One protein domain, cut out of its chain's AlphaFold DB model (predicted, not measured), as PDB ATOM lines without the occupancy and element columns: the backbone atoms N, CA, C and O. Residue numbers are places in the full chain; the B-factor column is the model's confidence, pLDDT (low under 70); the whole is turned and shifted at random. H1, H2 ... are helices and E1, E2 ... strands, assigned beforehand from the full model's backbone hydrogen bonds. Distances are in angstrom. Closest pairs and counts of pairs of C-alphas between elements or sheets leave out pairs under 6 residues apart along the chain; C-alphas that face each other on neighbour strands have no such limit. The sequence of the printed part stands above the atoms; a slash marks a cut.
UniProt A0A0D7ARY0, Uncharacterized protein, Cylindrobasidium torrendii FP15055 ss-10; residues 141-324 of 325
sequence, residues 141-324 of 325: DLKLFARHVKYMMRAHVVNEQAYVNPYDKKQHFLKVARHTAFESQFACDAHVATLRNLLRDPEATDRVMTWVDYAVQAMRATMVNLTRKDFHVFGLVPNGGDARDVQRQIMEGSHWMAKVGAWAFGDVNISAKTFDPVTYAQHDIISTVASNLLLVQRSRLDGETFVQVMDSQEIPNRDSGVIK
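What this domain is: This is residues 141 to 324 of the 325 residues of an uncharacterized protein of Cylindrobasidium torrendii FP15055 ss-10 (UniProt A0A0D7ARY0). One long helix, H4, is the spine of an elongated, mostly helical domain: H1, H2 and H3 cluster round its first half at one end, and H5 folds back along its last turns at the other. H6 packs across the second half of H4, H7 bridges from H6 to the last residues of H1, and the small strand hairpin E1 and E2 lies by the last residue of H5. The printed part has 184 residues, with seven named helices and two named strands in the order H1 H2 H3 H4 H5 E1 E2 H6 H7; the sheet, E1 - E2, is antiparallel. The whole is compact, with a radius of gyration of the C-alphas of 18.4 A, and spans 62 by 34 by 31 A.

How they stand to each other: Start at H1, residues 141 to 155, which touches the hub H4, residues 202 to 232, at a shallow tilt of 30 degrees, the same way; their closest C-alphas, Lys 150 and Val 212, are 4.8 A apart. H2, residues 166 to 182, touches H1 at a steep tilt of 65 degrees, opposite ways, closest at the C-alphas of Val 149 and Ala 177, 5.5 A. H2 and H3, residues 189 to 200, form a helical hairpin, closest at the C-alphas of Ala 181 and His 191, 5.0 A. Go on to H5, residues 243 to 260, which forms a helical hairpin with H4 at 30 degrees, closest at the C-alphas of Arg 228 and Ser 254, 5.6 A. E1, residues 267 to 269, and E2, residues 274 to 276, are an antiparallel hairpin; look for N 269 and O 274, 2.9 A apart, within hydrogen-bond range. H6, residues 284 to 295, touches H4 with residues 223 to 227 of H4 alone, only just about perpendicular at 73 degrees; the closest C-alphas, Leu 226 and Val 289, are 6.1 A apart. H7, residues 300 to 312, touches residues 151 to 155 of H1 alone, closest at the C-alphas of Ala 155 and Thr 305, 5.5 A. Every O i to N i+4 pair is within hydrogen-bond range in H1, H3, H5, H6 and H7, against 11 of 13 in H2 and 24 of 27 in H4.

Where its parts are: Find C-alpha 141 at (32.595, 140.255, 29.638), where H1 begins. H4 runs 45.8 A from C-alpha 202 at (28.797, 123.481, 30.884); H5 is 25.7 A long and H2 25.1 A. H7 ends at C-alpha 312, (28.074, 140.764, 55.988).

The domain as a whole: The C-alphas farthest apart, Asp 189 and Asp 242, are 62.4 A apart. The printed part has no cut and no long link. Confidence is low at 87 residues, among them 259 to 306.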
ATOM      1  N   ASP A 141      33.794 140.210  28.793       90.56
ATOM      2  CA  ASP A 141      32.595 140.255  29.638       90.56
ATOM      3  C   ASP A 141      32.546 139.083  30.626       90.56
ATOM      4  O   ASP A 141      32.211 139.253  31.802       90.56
ATOM      5  N   LEU A 142      32.944 137.888  30.174       92.56
ATOM      6  CA  LEU A 142      33.042 136.709  31.028       92.56
ATOM      7  C   LEU A 142      34.169 136.856  32.048       92.56
ATOM      8  O   LEU A 142      33.995 136.511  33.214       92.56
ATOM      9  N   LYS A 143      35.310 137.409  31.637       93.00
ATOM     10  CA  LYS A 143      36.461 137.689  32.499       93.00
ATOM     11  C   LYS A 143      36.091 138.676  33.604       93.00
ATOM     12  O   LYS A 143      36.461 138.449  34.757       93.00
ATOM     13  N   LEU A 144      35.381 139.755  33.268       92.56
ATOM     14  CA  LEU A 144      34.939 140.753  34.242       92.56
ATOM     15  C   LEU A 144      33.951 140.144  35.240       92.56
ATOM     16  O   LEU A 144      34.169 140.233  36.448       92.56
ATOM     17  N   PHE A 145      32.928 139.445  34.746       94.75
ATOM     18  CA  PHE A 145      31.969 138.751  35.601       94.75
ATOM     19  C   PHE A 145      32.658 137.729  36.514       94.75
ATOM     20  O   PHE A 145      32.495 137.768  37.733       94.75
ATOM     21  N   ALA A 146      33.505 136.865  35.951       93.25
ATOM     22  CA  ALA A 146      34.249 135.860  36.698       93.25
ATOM     23  C   ALA A 146      35.155 136.483  37.767       93.25
ATOM     24  O   ALA A 146      35.344 135.885  38.823       93.25
ATOM     25  N   ARG A 147      35.710 137.680  37.533       90.88
ATOM     26  CA  ARG A 147      36.498 138.411  38.537       90.88
ATOM     27  C   ARG A 147      35.636 138.818  39.734       90.88
ATOM     28  O   ARG A 147      36.083 138.640  40.863       90.88
ATOM     29  N   HIS A 148      34.415 139.294  39.510       91.12
ATOM     30  CA  HIS A 148      33.488 139.609  40.600       91.12
ATOM     31  C   HIS A 148      33.014 138.349  41.332       91.12
ATOM     32  O   HIS A 148      32.975 138.331  42.557       91.12
ATOM     33  N   VAL A 149      32.751 137.250  40.617       92.00
ATOM     34  CA  VAL A 149      32.427 135.961  41.256       92.00
ATOM     35  C   VAL A 149      33.596 135.460  42.104       92.00
ATOM     36  O   VAL A 149      33.408 135.056  43.248       92.00
ATOM     37  N   LYS A 150      34.824 135.541  41.579       90.31
ATOM     38  CA  LYS A 150      36.070 135.213  42.290       90.31
ATOM     39  C   LYS A 150      36.221 136.002  43.581       90.31
ATOM     40  O   LYS A 150      36.659 135.443  44.580       90.31
ATOM     41  N   TYR A 151      35.870 137.280  43.540       85.31
ATOM     42  CA  TYR A 151      35.902 138.165  44.690       85.31
ATOM     43  C   TYR A 151      34.891 137.735  45.767       85.31
ATOM     44  O   TYR A 151      35.302 137.407  46.878       85.31
ATOM     45  N   MET A 152      33.611 137.583  45.405       85.81
ATOM     46  CA  MET A 152      32.563 137.129  46.336       85.81
ATOM     47  C   MET A 152      32.890 135.752  46.939       85.81
ATOM     48  O   MET A 152      32.790 135.539  48.144       85.81
ATOM     49  N   MET A 153      33.356 134.810  46.113       87.25
ATOM     50  CA  MET A 153      33.669 133.445  46.554       87.25
ATOM     51  C   MET A 153      34.898 133.380  47.471       87.25
ATOM     52  O   MET A 153      35.071 132.413  48.210       87.25
ATOM     53  N   ARG A 154      35.767 134.397  47.446       81.06
ATOM     54  CA  ARG A 154      36.919 134.478  48.347       81.06
ATOM     55  C   ARG A 154      36.505 134.852  49.768       81.06
ATOM     56  O   ARG A 154      37.053 134.274  50.705       81.06
ATOM     57  N   ALA A 155      35.529 135.749  49.922       75.56
ATOM     58  CA  ALA A 155      34.951 136.084  51.227       75.56
ATOM     59  C   ALA A 155      34.343 134.846  51.907       75.56
ATOM     60  O   ALA A 155      34.436 134.686  53.120       75.56
ATOM     61  N   HIS A 156      33.843 133.893  51.113       78.38
ATOM     62  CA  HIS A 156      33.259 132.660  51.632       78.38
ATOM     63  C   HIS A 156      34.255 131.714  52.321       78.38
ATOM     64  O   HIS A 156      33.859 130.720  52.913       78.38
ATOM     65  N   VAL A 157      35.565 131.969  52.243       72.38
ATOM     66  CA  VAL A 157      36.575 131.114  52.891       72.38
ATOM     67  C   VAL A 157      36.570 131.269  54.416       72.38
ATOM     68  O   VAL A 157      37.042 130.372  55.112       72.38
ATOM     69  N   VAL A 158      36.036 132.379  54.931       66.12
ATOM     70  CA  VAL A 158      36.062 132.722  56.362       66.12
ATOM     71  C   VAL A 158      34.677 132.768  57.022       66.12
ATOM     72  O   VAL A 158      34.605 132.986  58.228       66.12
ATOM     73  N   ASN A 159      33.596 132.536  56.269       65.06
ATOM     74  CA  ASN A 159      32.218 132.502  56.775       65.06
ATOM     75  C   ASN A 159      31.632 131.073  56.727       65.06
ATOM     76  O   ASN A 159      32.310 130.108  56.369       65.06
ATOM     77  N   GLU A 160      30.344 130.926  57.047       59.72
ATOM     78  CA  GLU A 160      29.640 129.633  56.994       59.72
ATOM     79  C   GLU A 160      29.597 129.015  55.584       59.72
ATOM     80  O   GLU A 160      29.461 127.809  55.410       59.72
ATOM     81  N   GLN A 161      29.769 129.800  54.525       65.69
ATOM     82  CA  GLN A 161      29.821 129.263  53.165       65.69
ATOM     83  C   GLN A 161      31.155 128.562  52.853       65.69
ATOM     84  O   GLN A 161      31.318 128.000  51.770       65.69
ATOM     85  N   ALA A 162      32.093 128.498  53.804       64.06
ATOM     86  CA  ALA A 162      33.287 127.669  53.688       64.06
ATOM     87  C   ALA A 162      32.967 126.157  53.697       64.06
ATOM     88  O   ALA A 162      33.773 125.373  53.172       64.06
ATOM     89  N   TYR A 163      31.802 125.752  54.237       56.62
ATOM     90  CA  TYR A 163      31.339 124.363  54.445       56.62
ATOM     91  C   TYR A 163      30.835 123.646  53.177       56.62
ATOM     92  O   TYR A 163      30.008 122.736  53.247       56.62
ATOM     93  N   VAL A 164      31.300 124.034  51.991       64.75
ATOM     94  CA  VAL A 164      30.801 123.441  50.745       64.75
ATOM     95  C   VAL A 164      31.360 122.037  50.581       64.75
ATOM     96  O   VAL A 164      32.567 121.844  50.398       64.75
ATOM     97  N   ASN A 165      30.460 121.057  50.605       66.00
ATOM     98  CA  ASN A 165      30.761 119.681  50.254       66.00
ATOM     99  C   ASN A 165      31.458 119.643  48.875       66.00
ATOM    100  O   ASN A 165      30.966 120.263  47.928       66.00
ATOM    101  N   PRO A 166      32.593 118.932  48.717       67.94
ATOM    102  CA  PRO A 166      33.283 118.812  47.436       67.94
ATOM    103  C   PRO A 166      32.386 118.400  46.263       67.94
ATOM    104  O   PRO A 166      32.639 118.836  45.140       67.94
ATOM    105  N   TYR A 167      31.349 117.600  46.528       72.75
ATOM    106  CA  TYR A 167      30.375 117.160  45.527       72.75
ATOM    107  C   TYR A 167      29.397 118.274  45.104       72.75
ATOM    108  O   TYR A 167      28.928 118.270  43.968       72.75
ATOM    109  N   ASP A 168      29.202 119.293  45.945       80.88
ATOM    110  CA  ASP A 168      28.274 120.411  45.723       80.88
ATOM    111  C   ASP A 168      28.981 121.694  45.252       80.88
ATOM    112  O   ASP A 168      28.352 122.739  45.066       80.88
ATOM    113  N   LYS A 169      30.297 121.636  44.999       81.75
ATOM    114  CA  LYS A 169      31.116 122.791  44.579       81.75
ATOM    115  C   LYS A 169      30.537 123.551  43.394       81.75
ATOM    116  O   LYS A 169      30.526 124.779  43.404       81.75
ATOM    117  N   LYS A 170      30.046 122.829  42.384       88.00
ATOM    118  CA  LYS A 170      29.462 123.441  41.185       88.00
ATOM    119  C   LYS A 170      28.170 124.186  41.509       88.00
ATOM    120  O   LYS A 170      27.979 125.304  41.042       88.00
ATOM    121  N   GLN A 171      27.311 123.603  42.344       89.12
ATOM    122  CA  GLN A 171      26.073 124.252  42.775       89.12
ATOM    123  C   GLN A 171      26.366 125.488  43.624       89.12
ATOM    124  O   GLN A 171      25.767 126.539  43.403       89.12
ATOM    125  N   HIS A 172      27.336 125.394  44.535       87.06
ATOM    126  CA  HIS A 172      27.781 126.538  45.316       87.06
ATOM    127  C   HIS A 172      28.319 127.657  44.422       87.06
ATOM    128  O   HIS A 172      27.859 128.790  44.526       87.06
ATOM    129  N   PHE A 173      29.223 127.336  43.493       92.00
ATOM    130  CA  PHE A 173      29.742 128.298  42.523       92.00
ATOM    131  C   PHE A 173      28.612 128.995  41.758       92.00
ATOM    132  O   PHE A 173      28.597 130.219  41.670       92.00
ATOM    133  N   LEU A 174      27.630 128.240  41.254       93.62
ATOM    134  CA  LEU A 174      26.490 128.807  40.531       93.62
ATOM    135  C   LEU A 174      25.599 129.677  41.424       93.62
ATOM    136  O   LEU A 174      25.092 130.698  40.960       93.62
ATOM    137  N   LYS A 175      25.438 129.322  42.704       91.88
ATOM    138  CA  LYS A 175      24.736 130.155  43.690       91.88
ATOM    139  C   LYS A 175      25.456 131.490  43.886       91.88
ATOM    140  O   LYS A 175      24.806 132.530  43.828       91.88
ATOM    141  N   VAL A 176      26.783 131.475  44.045       91.19
ATOM    142  CA  VAL A 176      27.586 132.704  44.157       91.19
ATOM    143  C   VAL A 176      27.511 133.518  42.872       91.19
ATOM    144  O   VAL A 176      27.245 134.710  42.929       91.19
ATOM    145  N   ALA A 177      27.658 132.884  41.708       93.94
ATOM    146  CA  ALA A 177      27.569 133.558  40.417       93.94
ATOM    147  C   ALA A 177      26.201 134.228  40.206       93.94
ATOM    148  O   ALA A 177      26.125 135.354  39.713       93.94
ATOM    149  N   ARG A 178      25.120 133.566  40.633       95.25
ATOM    150  CA  ARG A 178      23.776 134.146  40.642       95.25
ATOM    151  C   ARG A 178      23.695 135.352  41.569       95.25
ATOM    152  O   ARG A 178      23.262 136.411  41.128       95.25
ATOM    153  N   HIS A 179      24.149 135.216  42.807       90.88
ATOM    154  CA  HIS A 179      24.159 136.324  43.755       90.88
ATOM    155  C   HIS A 179      24.982 137.516  43.223       90.88
ATOM    156  O   HIS A 179      24.504 138.648  43.240       90.88
ATOM    157  N   THR A 180      26.155 137.276  42.621       92.75
ATOM    158  CA  THR A 180      26.956 138.318  41.954       92.75
ATOM    159  C   THR A 180      26.159 139.049  40.870       92.75
ATOM    160  O   THR A 180      26.230 140.272  40.784       92.75
ATOM    161  N   ALA A 181      25.399 138.323  40.049       93.81
ATOM    162  CA  ALA A 181      24.669 138.905  38.925       93.81
ATOM    163  C   ALA A 181      23.424 139.709  39.335       93.81
ATOM    164  O   ALA A 181      23.105 140.684  38.657       93.81
ATOM    165  N   PHE A 182      22.727 139.309  40.405       92.75
ATOM    166  CA  PHE A 182      21.405 139.852  40.755       92.75
ATOM    167  C   PHE A 182      21.353 140.666  42.049       92.75
ATOM    168  O   PHE A 182      20.545 141.583  42.144       92.75
ATOM    169  N   GLU A 183      22.158 140.318  43.049       86.25
ATOM    170  CA  GLU A 183      21.941 140.757  44.437       86.25
ATOM    171  C   GLU A 183      23.154 141.480  45.036       86.25
ATOM    172  O   GLU A 183      23.014 142.227  45.999       86.25
ATOM    173  N   SER A 184      24.347 141.270  44.479       85.75
ATOM    174  CA  SER A 184      25.569 141.905  44.973       85.75
ATOM    175  C   SER A 184      25.680 143.376  44.560       85.75
ATOM    176  O   SER A 184      25.026 143.834  43.625       85.75
ATOM    177  N   GLN A 185      26.632 144.092  45.157       85.44
ATOM    178  CA  GLN A 185      27.038 145.436  44.717       85.44
ATOM    179  C   GLN A 185      27.516 145.508  43.252       85.44
ATOM    180  O   GLN A 185      27.601 146.590  42.680       85.44
ATOM    181  N   PHE A 186      27.828 144.362  42.638       89.12
ATOM    182  CA  PHE A 186      28.220 144.248  41.232       89.12
ATOM    183  C   PHE A 186      27.056 143.845  40.316       89.12
ATOM    184  O   PHE A 186      27.287 143.563  39.138       89.12
ATOM    185  N   ALA A 187      25.827 143.750  40.830       91.38
ATOM    186  CA  ALA A 187      24.671 143.325  40.052       91.38
ATOM    187  C   ALA A 187      24.408 144.284  38.881       91.38
ATOM    188  O   ALA A 187      24.330 145.501  39.054       91.38
ATOM    189  N   CYS A 188      24.286 143.733  37.672       94.38
ATOM    190  CA  CYS A 188      23.976 144.497  36.465       94.38
ATOM    191  C   CYS A 188      23.450 143.592  35.339       94.38
ATOM    192  O   CYS A 188      23.749 142.395  35.290       94.38
ATOM    193  N   ASP A 189      22.724 144.178  34.382       95.00
ATOM    194  CA  ASP A 189      22.119 143.446  33.258       95.00
ATOM    195  C   ASP A 189      23.150 142.691  32.407       95.00
ATOM    196  O   ASP A 189      22.882 141.586  31.927       95.00
ATOM    197  N   ALA A 190      24.355 143.251  32.261       94.56
ATOM    198  CA  ALA A 190      25.453 142.602  31.553       94.56
ATOM    199  C   ALA A 190      25.881 141.300  32.251       94.56
ATOM    200  O   ALA A 190      25.991 140.259  31.604       94.56
ATOM    201  N   HIS A 191      26.041 141.309  33.579       95.69
ATOM    202  CA  HIS A 191      26.355 140.098  34.342       95.69
ATOM    203  C   HIS A 191      25.222 139.071  34.299       95.69
ATOM    204  O   HIS A 191      25.492 137.873  34.224       95.69
ATOM    205  N   VAL A 192      23.962 139.512  34.287       95.44
ATOM    206  CA  VAL A 192      22.810 138.612  34.119       95.44
ATOM    207  C   VAL A 192      22.850 137.922  32.752       95.44
ATOM    208  O   VAL A 192      22.620 136.712  32.663       95.44
ATOM    209  N   ALA A 193      23.170 138.653  31.682       94.56
ATOM    210  CA  ALA A 193      23.340 138.077  30.351       94.56
ATOM    211  C   ALA A 193      24.511 137.079  30.309       94.56
ATOM    212  O   ALA A 193      24.341 135.955  29.825       94.56
ATOM    213  N   THR A 194      25.661 137.437  30.888       94.81
ATOM    214  CA  THR A 194      26.836 136.557  30.978       94.81
ATOM    215  C   THR A 194      26.537 135.290  31.776       94.81
ATOM    216  O   THR A 194      26.894 134.198  31.337       94.81
ATOM    217  N   LEU A 195      25.814 135.384  32.895       95.31
ATOM    218  CA  LEU A 195      25.387 134.221  33.675       95.31
ATOM    219  C   LEU A 195      24.466 133.298  32.866       95.31
ATOM    220  O   LEU A 195      24.645 132.083  32.889       95.31
ATOM    221  N   ARG A 196      23.500 133.848  32.117       94.69
ATOM    222  CA  ARG A 196      22.625 133.044  31.243       94.69
ATOM    223  C   ARG A 196      23.413 132.316  30.157       94.69
ATOM    224  O   ARG A 196      23.083 131.174  29.848       94.69
ATOM    225  N   ASN A 197      24.434 132.958  29.590       92.31
ATOM    226  CA  ASN A 197      25.321 132.324  28.615       92.31
ATOM    227  C   ASN A 197      26.157 131.220  29.269       92.31
ATOM    228  O   ASN A 197      26.225 130.118  28.733       92.31
ATOM    229  N   LEU A 198      26.697 131.475  30.462       92.31
ATOM    230  CA  LEU A 198      27.463 130.497  31.230       92.31
ATOM    231  C   LEU A 198      26.626 129.247  31.546       92.31
ATOM    232  O   LEU A 198      27.067 128.136  31.295       92.31
ATOM    233  N   LEU A 199      25.373 129.415  31.987       91.81
ATOM    234  CA  LEU A 199      24.457 128.301  32.279       91.81
ATOM    235  C   LEU A 199      24.122 127.428  31.056       91.81
ATOM    236  O   LEU A 199      23.703 126.284  31.222       91.81
ATOM    237  N   ARG A 200      24.282 127.958  29.838       92.25
ATOM    238  CA  ARG A 200      24.074 127.218  28.584       92.25
ATOM    239  C   ARG A 200      25.320 126.459  28.128       92.25
ATOM    240  O   ARG A 200      25.187 125.570  27.292       92.25
ATOM    241  N   ASP A 201      26.490 126.790  28.672       91.69
ATOM    242  CA  ASP A 201      27.775 126.183  28.333       91.69
ATOM    243  C   ASP A 201      28.421 125.533  29.577       91.69
ATOM    244  O   ASP A 201      29.097 126.193  30.383       91.69
ATOM    245  N   PRO A 202      28.223 124.213  29.761       88.38
ATOM    246  CA  PRO A 202      28.797 123.481  30.884       88.38
ATOM    247  C   PRO A 202      30.328 123.495  30.910       88.38
ATOM    248  O   PRO A 202      30.902 123.500  31.998       88.38
ATOM    249  N   GLU A 203      30.989 123.515  29.748       89.06
ATOM    250  CA  GLU A 203      32.452 123.493  29.664       89.06
ATOM    251  C   GLU A 203      33.029 124.847  30.084       89.06
ATOM    252  O   GLU A 203      33.935 124.904  30.924       89.06
ATOM    253  N   ALA A 204      32.458 125.947  29.581       88.50
ATOM    254  CA  ALA A 204      32.824 127.289  30.029       88.50
ATOM    255  C   ALA A 204      32.581 127.456  31.537       88.50
ATOM    256  O   ALA A 204      33.434 128.003  32.240       88.50
ATOM    257  N   THR A 205      31.469 126.921  32.054       91.81
ATOM    258  CA  THR A 205      31.170 126.916  33.494       91.81
ATOM    259  C   THR A 205      32.278 126.238  34.297       91.81
ATOM    260  O   THR A 205      32.778 126.820  35.260       91.81
ATOM    261  N   ASP A 206      32.699 125.036  33.901       90.12
ATOM    262  CA  ASP A 206      33.711 124.272  34.638       90.12
ATOM    263  C   ASP A 206      35.091 124.947  34.584       90.12
ATOM    264  O   ASP A 206      35.823 124.967  35.583       90.12
ATOM    265  N   ARG A 207      35.442 125.574  33.453       90.38
ATOM    266  CA  ARG A 207      36.689 126.348  33.325       90.38
ATOM    267  C   ARG A 207      36.671 127.605  34.186       90.38
ATOM    268  O   ARG A 207      37.638 127.853  34.909       90.38
ATOM    269  N   VAL A 208      35.583 128.374  34.167       92.50
ATOM    270  CA  VAL A 208      35.442 129.571  35.014       92.50
ATOM    271  C   VAL A 208      35.472 129.185  36.488       92.50
ATOM    272  O   VAL A 208      36.240 129.773  37.247       92.50
ATOM    273  N   MET A 209      34.724 128.153  36.886       93.06
ATOM    274  CA  MET A 209      34.751 127.620  38.249       93.06
ATOM    275  C   MET A 209      36.180 127.259  38.672       93.06
ATOM    276  O   MET A 209      36.614 127.657  39.749       93.06
ATOM    277  N   THR A 210      36.939 126.576  37.810       90.38
ATOM    278  CA  THR A 210      38.344 126.220  38.076       90.38
ATOM    279  C   THR A 210      39.222 127.457  38.280       90.38
ATOM    280  O   THR A 210      40.024 127.509  39.213       90.38
ATOM    281  N   TRP A 211      39.072 128.479  37.435       91.38
ATOM    282  CA  TRP A 211      39.850 129.715  37.546       91.38
ATOM    283  C   TRP A 211      39.524 130.517  38.814       91.38
ATOM    284  O   TRP A 211      40.420 131.096  39.437       91.38
ATOM    285  N   VAL A 212      38.253 130.534  39.213       90.56
ATOM    286  CA  VAL A 212      37.771 131.165  40.450       90.56
ATOM    287  C   VAL A 212      38.287 130.394  41.675       90.56
ATOM    288  O   VAL A 212      38.825 131.010  42.601       90.56
ATOM    289  N   ASP A 213      38.242 129.057  41.647       87.56
ATOM    290  CA  ASP A 213      38.723 128.186  42.731       87.56
ATOM    291  C   ASP A 213      40.219 128.384  43.029       87.56
ATOM    292  O   ASP A 213      40.635 128.289  44.182       87.56
ATOM    293  N   TYR A 214      41.042 128.775  42.047       86.19
ATOM    294  CA  TYR A 214      42.454 129.094  42.299       86.19
ATOM    295  C   TYR A 214      42.659 130.198  43.349       86.19
ATOM    296  O   TYR A 214      43.587 130.100  44.152       86.19
ATOM    297  N   ALA A 215      41.812 131.234  43.391       79.62
ATOM    298  CA  ALA A 215      41.932 132.257  44.439       79.62
ATOM    299  C   ALA A 215      41.459 131.767  45.803       79.62
ATOM    300  O   ALA A 215      42.065 132.107  46.819       79.62
ATOM    301  N   VAL A 216      40.409 130.952  45.825       80.19
ATOM    302  CA  VAL A 216      39.902 130.326  47.047       80.19
ATOM    303  C   VAL A 216      40.981 129.416  47.643       80.19
ATOM    304  O   VAL A 216      41.292 129.519  48.829       80.19
ATOM    305  N   GLN A 217      41.632 128.591  46.820       81.44
ATOM    306  CA  GLN A 217      42.748 127.734  47.234       81.44
ATOM    307  C   GLN A 217      43.949 128.541  47.745       81.44
ATOM    308  O   GLN A 217      44.522 128.187  48.776       81.44
ATOM    309  N   ALA A 218      44.312 129.642  47.078       79.75
ATOM    310  CA  ALA A 218      45.392 130.521  47.534       79.75
ATOM    311  C   ALA A 218      45.085 131.161  48.901       79.75
ATOM    312  O   ALA A 218      45.960 131.239  49.770       79.75
ATOM    313  N   MET A 219      43.830 131.564  49.128       75.62
ATOM    314  CA  MET A 219      43.380 132.105  50.413       75.62
ATOM    315  C   MET A 219      43.436 131.040  51.516       75.62
ATOM    316  O   MET A 219      44.029 131.275  52.567       75.62
ATOM    317  N   ARG A 220      42.921 129.833  51.241       75.50
ATOM    318  CA  ARG A 220      43.004 128.675  52.149       75.50
ATOM    319  C   ARG A 220      44.453 128.350  52.523       75.50
ATOM    320  O   ARG A 220      44.768 128.196  53.698       75.50
ATOM    321  N   ALA A 221      45.363 128.317  51.548       76.25
ATOM    322  CA  ALA A 221      46.788 128.101  51.801       76.25
ATOM    323  C   ALA A 221      47.401 129.205  52.684       76.25
ATOM    324  O   ALA A 221      48.220 128.924  53.560       76.25
ATOM    325  N   THR A 222      46.977 130.456  52.495       76.56
ATOM    326  CA  THR A 222      47.420 131.580  53.333       76.56
ATOM    327  C   THR A 222      46.941 131.424  54.777       76.56
ATOM    328  O   THR A 222      47.746 131.584  55.696       76.56
ATOM    329  N   MET A 223      45.681 131.032  54.987       71.75
ATOM    330  CA  MET A 223      45.138 130.747  56.323       71.75
ATOM    331  C   MET A 223      45.892 129.616  57.027       71.75
ATOM    332  O   MET A 223      46.258 129.754  58.195       71.75
ATOM    333  N   VAL A 224      46.208 128.531  56.312       72.94
ATOM    334  CA  VAL A 224      47.030 127.429  56.843       72.94
ATOM    335  C   VAL A 224      48.408 127.933  57.284       72.94
ATOM    336  O   VAL A 224      48.878 127.596  58.371       72.94
ATOM    337  N   ASN A 225      49.056 128.771  56.471       75.12
ATOM    338  CA  ASN A 225      50.376 129.319  56.793       75.12
ATOM    339  C   ASN A 225      50.353 130.237  58.022       75.12
ATOM    340  O   ASN A 225      51.277 130.188  58.836       75.12
ATOM    341  N   LEU A 226      49.311 131.053  58.181       72.69
ATOM    342  CA  LEU A 226      49.143 131.906  59.360       72.69
ATOM    343  C   LEU A 226      48.846 131.089  60.615       72.69
ATOM    344  O   LEU A 226      49.504 131.286  61.632       72.69
ATOM    345  N   THR A 227      47.973 130.088  60.510       68.81
ATOM    346  CA  THR A 227      47.710 129.139  61.602       68.81
ATOM    347  C   THR A 227      49.000 128.459  62.068       68.81
ATOM    348  O   THR A 227      49.258 128.330  63.262       68.81
ATOM    349  N   ARG A 228      49.868 128.066  61.125       70.50
ATOM    350  CA  ARG A 228      51.180 127.482  61.434       70.50
ATOM    351  C   ARG A 228      52.127 128.471  62.118       70.50
ATOM    352  O   ARG A 228      52.906 128.054  62.972       70.50
ATOM    353  N   LYS A 229      52.094 129.751  61.741       69.25
ATOM    354  CA  LYS A 229      52.904 130.801  62.377       69.25
ATOM    355  C   LYS A 229      52.480 131.001  63.833       69.25
ATOM    356  O   LYS A 229      53.332 131.018  64.718       69.25
ATOM    357  N   ASP A 230      51.177 131.075  64.071       68.44
ATOM    358  CA  ASP A 230      50.615 131.420  65.380       68.44
ATOM    359  C   ASP A 230      50.350 130.178  66.253       68.44
ATOM    360  O   ASP A 230      49.839 130.281  67.359       68.44
ATOM    361  N   PHE A 231      50.795 128.995  65.815       68.06
ATOM    362  CA  PHE A 231      50.634 127.704  66.501       68.06
ATOM    363  C   PHE A 231      51.067 127.721  67.979       68.06
ATOM    364  O   PHE A 231      50.485 127.047  68.823       68.06
ATOM    365  N   HIS A 232      52.085 128.521  68.299       63.09
ATOM    366  CA  HIS A 232      52.592 128.720  69.656       63.09
ATOM    367  C   HIS A 232      51.645 129.543  70.547       63.09
ATOM    368  O   HIS A 232      51.579 129.296  71.747       63.09
ATOM    369  N   VAL A 233      50.895 130.487  69.967       62.75
ATOM    370  CA  VAL A 233      49.919 131.342  70.668       62.75
ATOM    371  C   VAL A 233      48.744 130.510  71.181       62.75
ATOM    372  O   VAL A 233      48.201 130.785  72.243       62.75
ATOM    373  N   PHE A 234      48.404 129.434  70.475       61.50
ATOM    374  CA  PHE A 234      47.274 128.567  70.809       61.50
ATOM    375  C   PHE A 234      47.615 127.457  71.812       61.50
ATOM    376  O   PHE A 234      46.868 126.492  71.945       61.50
ATOM    377  N   GLY A 235      48.762 127.544  72.497       57.38
ATOM    378  CA  GLY A 235      49.137 126.584  73.541       57.38
ATOM    379  C   GLY A 235      49.372 125.152  73.039       57.38
ATOM    380  O   GLY A 235      49.429 124.223  73.840       57.38
ATOM    381  N   LEU A 236      49.530 124.958  71.724       57.22
ATOM    382  CA  LEU A 236      49.809 123.655  71.101       57.22
ATOM    383  C   LEU A 236      51.260 123.188  71.296       57.22
ATOM    384  O   LEU A 236      51.610 122.063  70.935       57.22
ATOM    385  N   VAL A 237      52.114 124.057  71.834       58.50
ATOM    386  CA  VAL A 237      53.495 123.736  72.182       58.50
ATOM    387  C   VAL A 237      53.554 123.466  73.685       58.50
ATOM    388  O   VAL A 237      53.220 124.359  74.463       58.50
ATOM    389  N   PRO A 238      53.992 122.275  74.127       56.69
ATOM    390  CA  PRO A 238      54.262 122.020  75.532       56.69
ATOM    391  C   PRO A 238      55.263 123.046  76.068       56.69
ATOM    392  O   PRO A 238      56.346 123.227  75.507       56.69
ATOM    393  N   ASN A 239      54.917 123.702  77.174       56.84
ATOM    394  CA  ASN A 239      55.850 124.572  77.878       56.84
ATOM    395  C   ASN A 239      57.016 123.722  78.418       56.84
ATOM    396  O   ASN A 239      56.827 122.934  79.341       56.84
ATOM    397  N   GLY A 240      58.217 123.892  77.852       57.97
ATOM    398  CA  GLY A 240      59.464 123.364  78.424       57.97
ATOM    399  C   GLY A 240      60.105 122.165  77.713       57.97
ATOM    400  O   GLY A 240      60.415 121.171  78.365       57.97
ATOM    401  N   GLY A 241      60.367 122.267  76.405       63.44
ATOM    402  CA  GLY A 241      61.179 121.301  75.645       63.44
ATOM    403  C   GLY A 241      62.376 121.944  74.931       63.44
ATOM    404  O   GLY A 241      62.439 123.166  74.796       63.44
ATOM    405  N   ASP A 242      63.320 121.122  74.457       78.25
ATOM    406  CA  ASP A 242      64.409 121.566  73.575       78.25
ATOM    407  C   ASP A 242      63.832 122.214  72.300       78.25
ATOM    408  O   ASP A 242      62.810 121.776  71.763       78.25
ATOM    409  N   ALA A 243      64.488 123.256  71.783       75.75
ATOM    410  CA  ALA A 243      63.987 124.063  70.668       75.75
ATOM    411  C   ALA A 243      63.718 123.223  69.405       75.75
ATOM    412  O   ALA A 243      62.784 123.499  68.649       75.75
ATOM    413  N   ARG A 244      64.508 122.161  69.191       77.44
ATOM    414  CA  ARG A 244      64.319 121.216  68.080       77.44
ATOM    415  C   ARG A 244      63.054 120.375  68.232       77.44
ATOM    416  O   ARG A 244      62.355 120.144  67.245       77.44
ATOM    417  N   ASP A 245      62.746 119.943  69.449       76.50
ATOM    418  CA  ASP A 245      61.551 119.150  69.732       76.50
ATOM    419  C   ASP A 245      60.283 119.987  69.616       76.50
ATOM    420  O   ASP A 245      59.309 119.543  69.005       76.50
ATOM    421  N   VAL A 246      60.334 121.231  70.094       72.62
ATOM    422  CA  VAL A 246      59.267 122.219  69.904       72.62
ATOM    423  C   VAL A 246      58.993 122.440  68.416       72.62
ATOM    424  O   VAL A 246      57.849 122.352  67.970       72.62
ATOM    425  N   GLN A 247      60.036 122.661  67.610       73.94
ATOM    426  CA  GLN A 247      59.879 122.884  66.172       73.94
ATOM    427  C   GLN A 247      59.283 121.665  65.450       73.94
ATOM    428  O   GLN A 247      58.424 121.825  64.577       73.94
ATOM    429  N   ARG A 248      59.698 120.448  65.827       78.50
ATOM    430  CA  ARG A 248      59.123 119.202  65.302       78.50
ATOM    431  C   ARG A 248      57.638 119.083  65.643       78.50
ATOM    432  O   ARG A 248      56.841 118.807  64.751       78.50
ATOM    433  N   GLN A 249      57.255 119.342  66.890       74.75
ATOM    434  CA  GLN A 249      55.860 119.250  67.332       74.75
ATOM    435  C   GLN A 249      54.960 120.293  66.659       74.75
ATOM    436  O   GLN A 249      53.856 119.952  66.236       74.75
ATOM    437  N   ILE A 250      55.445 121.527  66.468       75.00
ATOM    438  CA  ILE A 250      54.745 122.554  65.675       75.00
ATOM    439  C   ILE A 250      54.528 122.058  64.242       75.00
ATOM    440  O   ILE A 250      53.442 122.196  63.680       75.00
ATOM    441  N   MET A 251      55.554 121.461  63.634       75.62
ATOM    442  CA  MET A 251      55.468 120.950  62.270       75.62
ATOM    443  C   MET A 251      54.461 119.798  62.158       75.62
ATOM    444  O   MET A 251      53.566 119.861  61.316       75.62
ATOM    445  N   GLU A 252      54.549 118.795  63.028       76.50
ATOM    446  CA  GLU A 252      53.621 117.657  63.075       76.50
ATOM    447  C   GLU A 252      52.179 118.100  63.335       76.50
ATOM    448  O   GLU A 252      51.256 117.659  62.647       76.50
ATOM    449  N   GLY A 253      51.983 119.013  64.285       74.25
ATOM    450  CA  GLY A 253      50.678 119.568  64.612       74.25
ATOM    451  C   GLY A 253      50.086 120.394  63.471       74.25
ATOM    452  O   GLY A 253      48.918 120.218  63.130       74.25
ATOM    453  N   SER A 254      50.899 121.210  62.793       72.56
ATOM    454  CA  SER A 254      50.459 121.957  61.608       72.56
ATOM    455  C   SER A 254      50.070 121.037  60.445       72.56
ATOM    456  O   SER A 254      49.072 121.287  59.772       72.56
ATOM    457  N   HIS A 255      50.797 119.931  60.238       73.94
ATOM    458  CA  HIS A 255      50.448 118.927  59.234       73.94
ATOM    459  C   HIS A 255      49.160 118.185  59.581       73.94
ATOM    460  O   HIS A 255      48.338 117.953  58.695       73.94
ATOM    461  N   TRP A 256      48.966 117.833  60.853       75.25
ATOM    462  CA  TRP A 256      47.720 117.240  61.325       75.25
ATOM    463  C   TRP A 256      46.538 118.191  61.110       75.25
ATOM    464  O   TRP A 256      45.574 117.801  60.453       75.25
ATOM    465  N   MET A 257      46.642 119.452  61.544       70.31
ATOM    466  CA  MET A 257      45.586 120.446  61.334       70.31
ATOM    467  C   MET A 257      45.278 120.638  59.850       70.31
ATOM    468  O   MET A 257      44.111 120.615  59.462       70.31
ATOM    469  N   ALA A 258      46.307 120.785  59.008       70.00
ATOM    470  CA  ALA A 258      46.148 120.931  57.563       70.00
ATOM    471  C   ALA A 258      45.431 119.728  56.934       70.00
ATOM    472  O   ALA A 258      44.545 119.916  56.103       70.00
ATOM    473  N   LYS A 259      45.789 118.507  57.353       69.50
ATOM    474  CA  LYS A 259      45.211 117.249  56.858       69.50
ATOM    475  C   LYS A 259      43.752 117.071  57.273       69.50
ATOM    476  O   LYS A 259      42.960 116.571  56.482       69.50
ATOM    477  N   VAL A 260      43.426 117.426  58.511       63.06
ATOM    478  CA  VAL A 260      42.094 117.216  59.096       63.06
ATOM    479  C   VAL A 260      41.154 118.392  58.804       63.06
ATOM    480  O   VAL A 260      39.945 118.263  58.940       63.06
ATOM    481  N   GLY A 261      41.687 119.530  58.349       60.97
ATOM    482  CA  GLY A 261      40.898 120.744  58.145       60.97
ATOM    483  C   GLY A 261      40.572 121.467  59.454       60.97
ATOM    484  O   GLY A 261      39.711 122.334  59.462       60.97
ATOM    485  N   ALA A 262      41.285 121.164  60.543       60.06
ATOM    486  CA  ALA A 262      41.063 121.752  61.868       60.06
ATOM    487  C   ALA A 262      41.398 123.256  61.948       60.06
ATOM    488  O   ALA A 262      41.080 123.917  62.927       60.06
ATOM    489  N   TRP A 263      42.060 123.801  60.923       56.50
ATOM    490  CA  TRP A 263      42.262 125.242  60.737       56.50
ATOM    491  C   TRP A 263      41.074 125.923  60.050       56.50
ATOM    492  O   TRP A 263      41.054 127.147  59.990       56.50
ATOM    493  N   ALA A 264      40.161 125.144  59.455       55.28
ATOM    494  CA  ALA A 264      39.016 125.661  58.729       55.28
ATOM    495  C   ALA A 264      37.906 125.976  59.718       55.28
ATOM    496  O   ALA A 264      37.734 127.153  59.949       55.28
ATOM    497  N   PHE A 265      37.228 124.982  60.314       56.00
ATOM    498  CA  PHE A 265      36.100 125.154  61.252       56.00
ATOM    499  C   PHE A 265      35.755 123.823  61.961       56.00
ATOM    500  O   PHE A 265      35.842 122.787  61.308       56.00
ATOM    501  N   GLY A 266      35.388 123.832  63.255       57.09
ATOM    502  CA  GLY A 266      35.129 122.644  64.098       57.09
ATOM    503  C   GLY A 266      35.680 122.784  65.527       57.09
ATOM    504  O   GLY A 266      36.518 123.656  65.777       57.09
ATOM    505  N   ASP A 267      35.253 121.936  66.474       60.88
ATOM    506  CA  ASP A 267      35.860 121.944  67.816       60.88
ATOM    507  C   ASP A 267      37.182 121.175  67.786       60.88
ATOM    508  O   ASP A 267      37.258 120.010  67.383       60.88
ATOM    509  N   VAL A 268      38.252 121.848  68.192       64.31
ATOM    510  CA  VAL A 268      39.598 121.282  68.210       64.31
ATOM    511  C   VAL A 268      39.983 121.103  69.662       64.31
ATOM    512  O   VAL A 268      40.287 122.063  70.366       64.31
ATOM    513  N   ASN A 269      40.054 119.855  70.111       65.56
ATOM    514  CA  ASN A 269      40.755 119.579  71.352       65.56
ATOM    515  C   ASN A 269      42.246 119.472  71.038       65.56
ATOM    516  O   ASN A 269      42.766 118.421  70.656       65.56
ATOM    517  N   ILE A 270      42.917 120.603  71.205       60.25
ATOM    518  CA  ILE A 270      44.352 120.793  71.005       60.25
ATOM    519  C   ILE A 270      45.182 119.764  71.790       60.25
ATOM    520  O   ILE A 270      46.120 119.176  71.247       60.25
ATOM    521  N   SER A 271      44.812 119.492  73.042       62.56
ATOM    522  CA  SER A 271      45.533 118.575  73.932       62.56
ATOM    523  C   SER A 271      45.358 117.110  73.524       62.56
ATOM    524  O   SER A 271      46.310 116.332  73.572       62.56
ATOM    525  N   ALA A 272      44.149 116.737  73.098       63.59
ATOM    526  CA  ALA A 272      43.817 115.375  72.685       63.59
ATOM    527  C   ALA A 272      44.094 115.101  71.194       63.59
ATOM    528  O   ALA A 272      43.977 113.957  70.757       63.59
ATOM    529  N   LYS A 273      44.457 116.128  70.407       64.62
ATOM    530  CA  LYS A 273      44.535 116.071  68.935       64.62
ATOM    531  C   LYS A 273      43.270 115.470  68.316       64.62
ATOM    532  O   LYS A 273      43.338 114.690  67.362       64.62
ATOM    533  N   THR A 274      42.112 115.820  68.868       65.75
ATOM    534  CA  THR A 274      40.817 115.428  68.311       65.75
ATOM    535  C   THR A 274      40.182 116.620  67.625       65.75
ATOM    536  O   THR A 274      40.328 117.762  68.058       65.75
ATOM    537  N   PHE A 275      39.488 116.334  66.535       60.47
ATOM    538  CA  PHE A 275      38.726 117.305  65.777       60.47
ATOM    539  C   PHE A 275      37.307 116.783  65.674       60.47
ATOM    540  O   PHE A 275      37.110 115.663  65.191       60.47
ATOM    541  N   ASP A 276      36.355 117.572  66.152       64.75
ATOM    542  CA  ASP A 276      34.944 117.324  65.926       64.75
ATOM    543  C   ASP A 276      34.459 118.190  64.750       64.75
ATOM    544  O   ASP A 276      34.264 119.399  64.918       64.75
ATOM    545  N   PRO A 277      34.264 117.590  63.561       57.06
ATOM    546  CA  PRO A 277      33.768 118.298  62.387       57.06
ATOM    547  C   PRO A 277      32.277 118.654  62.478       57.06
ATOM    548  O   PRO A 277      31.799 119.410  61.637       57.06
ATOM    549  N   VAL A 278      31.526 118.076  63.428       56.88
ATOM    550  CA  VAL A 278      30.067 118.265  63.555       56.88
ATOM    551  C   VAL A 278      29.740 119.570  64.275       56.88
ATOM    552  O   VAL A 278      28.682 120.163  64.059       56.88
ATOM    553  N   THR A 279      30.652 120.049  65.116       59.41
ATOM    554  CA  THR A 279      30.470 121.311  65.820       59.41
ATOM    555  C   THR A 279      30.656 122.481  64.845       59.41
ATOM    556  O   THR A 279      31.770 122.780  64.427       59.41
ATOM    557  N   TYR A 280      29.573 123.190  64.507       53.59
ATOM    558  CA  TYR A 280      29.580 124.412  63.682       53.59
ATOM    559  C   TYR A 280      30.128 125.641  64.435       53.59
ATOM    560  O   TYR A 280      29.544 126.721  64.396       53.59
ATOM    561  N   ALA A 281      31.236 125.489  65.159       51.78
ATOM    562  CA  ALA A 281      31.903 126.591  65.843       51.78
ATOM    563  C   ALA A 281      33.232 126.905  65.155       51.78
ATOM    564  O   ALA A 281      34.019 126.007  64.833       51.78
ATOM    565  N   GLN A 282      33.506 128.193  64.948       57.16
ATOM    566  CA  GLN A 282      34.854 128.617  64.601       57.16
ATOM    567  C   GLN A 282      35.743 128.469  65.830       57.16
ATOM    568  O   GLN A 282      35.419 128.964  66.906       57.16
ATOM    569  N   HIS A 283      36.866 127.775  65.676       60.56
ATOM    570  CA  HIS A 283      37.899 127.781  66.699       60.56
ATOM    571  C   HIS A 283      38.516 129.186  66.787       60.56
ATOM    572  O   HIS A 283      38.734 129.814  65.751       60.56
ATOM    573  N   ASP A 284      38.927 129.633  67.977       63.66
ATOM    574  CA  ASP A 284      39.584 130.941  68.220       63.66
ATOM    575  C   ASP A 284      40.856 131.178  67.379       63.66
ATOM    576  O   ASP A 284      41.382 132.285  67.248       63.66
ATOM    577  N   ILE A 285      41.359 130.104  66.772       63.78
ATOM    578  CA  ILE A 285      42.458 130.141  65.814       63.78
ATOM    579  C   ILE A 285      42.034 130.902  64.564       63.78
ATOM    580  O   ILE A 285      42.797 131.722  64.061       63.78
ATOM    581  N   ILE A 286      40.819 130.661  64.070       63.09
ATOM    582  CA  ILE A 286      40.317 131.299  62.857       63.09
ATOM    583  C   ILE A 286      39.990 132.757  63.111       63.09
ATOM    584  O   ILE A 286      40.334 133.563  62.262       63.09
ATOM    585  N   SER A 287      39.421 133.123  64.263       64.38
ATOM    586  CA  SER A 287      39.200 134.539  64.585       64.38
ATOM    587  C   SER A 287      40.528 135.301  64.616       64.38
ATOM    588  O   SER A 287      40.663 136.322  63.950       64.38
ATOM    589  N   THR A 288      41.561 134.742  65.251       67.06
ATOM    590  CA  THR A 288      42.914 135.324  65.277       67.06
ATOM    591  C   THR A 288      43.542 135.407  63.877       67.06
ATOM    592  O   THR A 288      44.111 136.432  63.498       67.06
ATOM    593  N   VAL A 289      43.432 134.343  63.076       65.56
ATOM    594  CA  VAL A 289      43.988 134.282  61.714       65.56
ATOM    595  C   VAL A 289      43.229 135.192  60.751       65.56
ATOM    596  O   VAL A 289      43.862 135.840  59.918       65.56
ATOM    597  N   ALA A 290      41.905 135.276  60.876       64.94
ATOM    598  CA  ALA A 290      41.055 136.198  60.142       64.94
ATOM    599  C   ALA A 290      41.428 137.630  60.520       64.94
ATOM    600  O   ALA A 290      41.850 138.369  59.643       64.94
ATOM    601  N   SER A 291      41.443 138.006  61.801       65.31
ATOM    602  CA  SER A 291      41.909 139.334  62.227       65.31
ATOM    603  C   SER A 291      43.305 139.659  61.682       65.31
ATOM    604  O   SER A 291      43.513 140.747  61.157       65.31
ATOM    605  N   ASN A 292      44.243 138.708  61.694       66.75
ATOM    606  CA  ASN A 292      45.568 138.900  61.098       66.75
ATOM    607  C   ASN A 292      45.528 139.079  59.570       66.75
ATOM    608  O   ASN A 292      46.261 139.906  59.035       66.75
ATOM    609  N   LEU A 293      44.698 138.328  58.845       64.62
ATOM    610  CA  LEU A 293      44.503 138.497  57.397       64.62
ATOM    611  C   LEU A 293      43.913 139.861  57.054       64.62
ATOM    612  O   LEU A 293      44.344 140.495  56.092       64.62
ATOM    613  N   LEU A 294      42.948 140.290  57.856       64.00
ATOM    614  CA  LEU A 294      42.150 141.485  57.647       64.00
ATOM    615  C   LEU A 294      42.924 142.760  58.035       64.00
ATOM    616  O   LEU A 294      42.847 143.760  57.328       64.00
ATOM    617  N   LEU A 295      43.745 142.710  59.093       62.97
ATOM    618  CA  LEU A 295      44.558 143.842  59.564       62.97
ATOM    619  C   LEU A 295      45.875 144.018  58.799       62.97
ATOM    620  O   LEU A 295      46.365 145.136  58.668       62.97
ATOM    621  N   VAL A 296      46.478 142.932  58.305       63.50
ATOM    622  CA  VAL A 296      47.795 143.002  57.643       63.50
ATOM    623  C   VAL A 296      47.684 143.444  56.172       63.50
ATOM    624  O   VAL A 296      48.722 143.680  55.564       63.50
ATOM    625  N   GLN A 297      46.465 143.559  55.612       58.94
ATOM    626  CA  GLN A 297      46.144 144.027  54.245       58.94
ATOM    627  C   GLN A 297      47.286 143.831  53.232       58.94
ATOM    628  O   GLN A 297      47.989 144.764  52.850       58.94
ATOM    629  N   ARG A 298      47.504 142.586  52.791       65.00
ATOM    630  CA  ARG A 298      48.642 142.262  51.909       65.00
ATOM    631  C   ARG A 298      48.408 142.651  50.451       65.00
ATOM    632  O   ARG A 298      49.357 142.694  49.671       65.00
ATOM    633  N   SER A 299      47.159 142.909  50.076       69.56
ATOM    634  CA  SER A 299      46.760 143.317  48.734       69.56
ATOM    635  C   SER A 299      45.418 144.050  48.757       69.56
ATOM    636  O   SER A 299      44.616 143.864  49.673       69.56
ATOM    637  N   ARG A 300      45.131 144.829  47.705       69.75
ATOM    638  CA  ARG A 300      43.819 145.472  47.504       69.75
ATOM    639  C   ARG A 300      42.669 144.462  47.570       69.75
ATOM    640  O   ARG A 300      41.658 144.730  48.202       69.75
ATOM    641  N   LEU A 301      42.868 143.267  47.007       68.69
ATOM    642  CA  LEU A 301      41.867 142.199  47.021       68.69
ATOM    643  C   LEU A 301      41.627 141.649  48.436       68.69
ATOM    644  O   LEU A 301      40.533 141.172  48.714       68.69
ATOM    645  N   ASP A 302      42.618 141.712  49.334       67.12
ATOM    646  CA  ASP A 302      42.442 141.374  50.756       67.12
ATOM    647  C   ASP A 302      41.652 142.455  51.498       67.12
ATOM    648  O   ASP A 302      40.766 142.119  52.276       67.12
ATOM    649  N   GLY A 303      41.937 143.734  51.228       67.25
ATOM    650  CA  GLY A 303      41.212 144.863  51.821       67.25
ATOM    651  C   GLY A 303      39.746 144.917  51.389       67.25
ATOM    652  O   GLY A 303      38.865 145.121  52.212       67.25
ATOM    653  N   GLU A 304      39.463 144.649  50.117       69.69
ATOM    654  CA  GLU A 304      38.088 144.544  49.627       69.69
ATOM    655  C   GLU A 304      37.392 143.311  50.255       69.69
ATOM    656  O   GLU A 304      36.312 143.438  50.830       69.69
ATOM    657  N   THR A 305      38.054 142.141  50.288       69.38
ATOM    658  CA  THR A 305      37.509 140.941  50.968       69.38
ATOM    659  C   THR A 305      37.188 141.231  52.441       69.38
ATOM    660  O   THR A 305      36.187 140.740  52.953       69.38
ATOM    661  N   PHE A 306      38.011 142.040  53.116       69.00
ATOM    662  CA  PHE A 306      37.760 142.480  54.486       69.00
ATOM    663  C   PHE A 306      36.473 143.281  54.616       69.00
ATOM    664  O   PHE A 306      35.635 142.918  55.438       69.00
ATOM    665  N   VAL A 307      36.306 144.325  53.799       70.00
ATOM    666  CA  VAL A 307      35.088 145.147  53.791       70.00
ATOM    667  C   VAL A 307      33.866 144.255  53.627       70.00
ATOM    668  O   VAL A 307      32.938 144.344  54.413       70.00
ATOM    669  N   GLN A 308      33.918 143.296  52.705       70.50
ATOM    670  CA  GLN A 308      32.790 142.408  52.467       70.50
ATOM    671  C   GLN A 308      32.458 141.471  53.641       70.50
ATOM    672  O   GLN A 308      31.285 141.233  53.915       70.50
ATOM    673  N   VAL A 309      33.469 140.918  54.318       67.44
ATOM    674  CA  VAL A 309      33.262 140.057  55.498       67.44
ATOM    675  C   VAL A 309      32.731 140.866  56.685       67.44
ATOM    676  O   VAL A 309      31.928 140.360  57.466       67.44
ATOM    677  N   MET A 310      33.165 142.122  56.820       66.56
ATOM    678  CA  MET A 310      32.651 143.033  57.844       66.56
ATOM    679  C   MET A 310      31.218 143.476  57.538       66.56
ATOM    680  O   MET A 310      30.373 143.412  58.425       66.56
ATOM    681  N   ASP A 311      30.932 143.850  56.290       63.00
ATOM    682  CA  ASP A 311      29.603 144.270  55.831       63.00
ATOM    683  C   ASP A 311      28.568 143.154  55.983       63.00
ATOM    684  O   ASP A 311      27.407 143.418  56.293       63.00
ATOM    685  N   SER A 312      28.973 141.896  55.783       62.06
ATOM    686  CA  SER A 312      28.074 140.764  55.988       62.06
ATOM    687  C   SER A 312      27.833 140.460  57.472       62.06
ATOM    688  O   SER A 312      26.828 139.837  57.804       62.06
ATOM    689  N   GLN A 313      28.702 140.924  58.381       54.00
ATOM    690  CA  GLN A 313      28.695 140.552  59.803       54.00
ATOM    691  C   GLN A 313      28.714 139.020  60.027       54.00
ATOM    692  O   GLN A 313      28.232 138.514  61.038       54.00
ATOM    693  N   GLU A 314      29.247 138.246  59.075       57.09
ATOM    694  CA  GLU A 314      29.133 136.778  59.048       57.09
ATOM    695  C   GLU A 314      30.372 136.069  59.614       57.09
ATOM    696  O   GLU A 314      30.845 135.082  59.044       57.09
ATOM    697  N   ILE A 315      30.925 136.545  60.732       54.62
ATOM    698  CA  ILE A 315      31.935 135.771  61.469       54.62
ATOM    699  C   ILE A 315      31.215 135.020  62.600       54.62
ATOM    700  O   ILE A 315      30.989 135.593  63.670       54.62
ATOM    701  N   PRO A 316      30.800 133.754  62.392       50.22
ATOM    702  CA  PRO A 316      30.216 132.962  63.466       50.22
ATOM    703  C   PRO A 316      31.239 132.809  64.599       50.22
ATOM    704  O   PRO A 316      32.375 132.419  64.364       50.22
ATOM    705  N   ASN A 317      30.863 133.127  65.838       52.03
ATOM    706  CA  ASN A 317      31.725 132.928  67.003       52.03
ATOM    707  C   ASN A 317      31.169 131.794  67.878       52.03
ATOM    708  O   ASN A 317      29.960 131.582  67.947       52.03
ATOM    709  N   ARG A 318      32.063 131.065  68.551       47.91
ATOM    710  CA  ARG A 318      31.771 129.956  69.466       47.91
ATOM    711  C   ARG A 318      30.901 130.378  70.658       47.91
ATOM    712  O   ARG A 318      30.011 129.625  71.040       47.91
ATOM    713  N   ASP A 319      31.123 131.576  71.202       50.09
ATOM    714  CA  ASP A 319      30.497 132.026  72.463       50.09
ATOM    715  C   ASP A 319      29.312 132.987  72.280       50.09
ATOM    716  O   ASP A 319      28.582 133.297  73.220       50.09
ATOM    717  N   SER A 320      29.098 133.471  71.064       45.19
ATOM    718  CA  SER A 320      28.020 134.394  70.724       45.19
ATOM    719  C   SER A 320      27.483 133.954  69.381       45.19
ATOM    720  O   SER A 320      28.161 134.119  68.371       45.19
ATOM    721  N   GLY A 321      26.298 133.334  69.373       44.94
ATOM    722  CA  GLY A 321      25.607 133.012  68.129       44.94
ATOM    723  C   GLY A 321      25.638 134.239  67.222       44.94
ATOM    724  O   GLY A 321      25.025 135.237  67.573       44.94
ATOM    725  N   VAL A 322      26.422 134.151  66.141       40.91
ATOM    726  CA  VAL A 322      26.776 135.221  65.192       40.91
ATOM    727  C   VAL A 322      27.117 136.559  65.874       40.91
ATOM    728  O   VAL A 322      26.222 137.308  66.272       40.91
ATOM    729  N   ILE A 323      28.403 136.932  65.951       39.78
ATOM    730  CA  ILE A 323      28.736 138.322  66.296       39.78
ATOM    731  C   ILE A 323      28.304 139.202  65.129       39.78
ATOM    732  O   ILE A 323      28.988 139.298  64.115       39.78
ATOM    733  N   LYS A 324      27.167 139.869  65.314       37.44
ATOM    734  CA  LYS A 324      26.814 141.050  64.539       37.44
ATOM    735  C   LYS A 324      27.714 142.197  64.992       37.44
ATOM    736  O   LYS A 324      27.598 142.615  66.143       37.44
TER     737      LYS A 324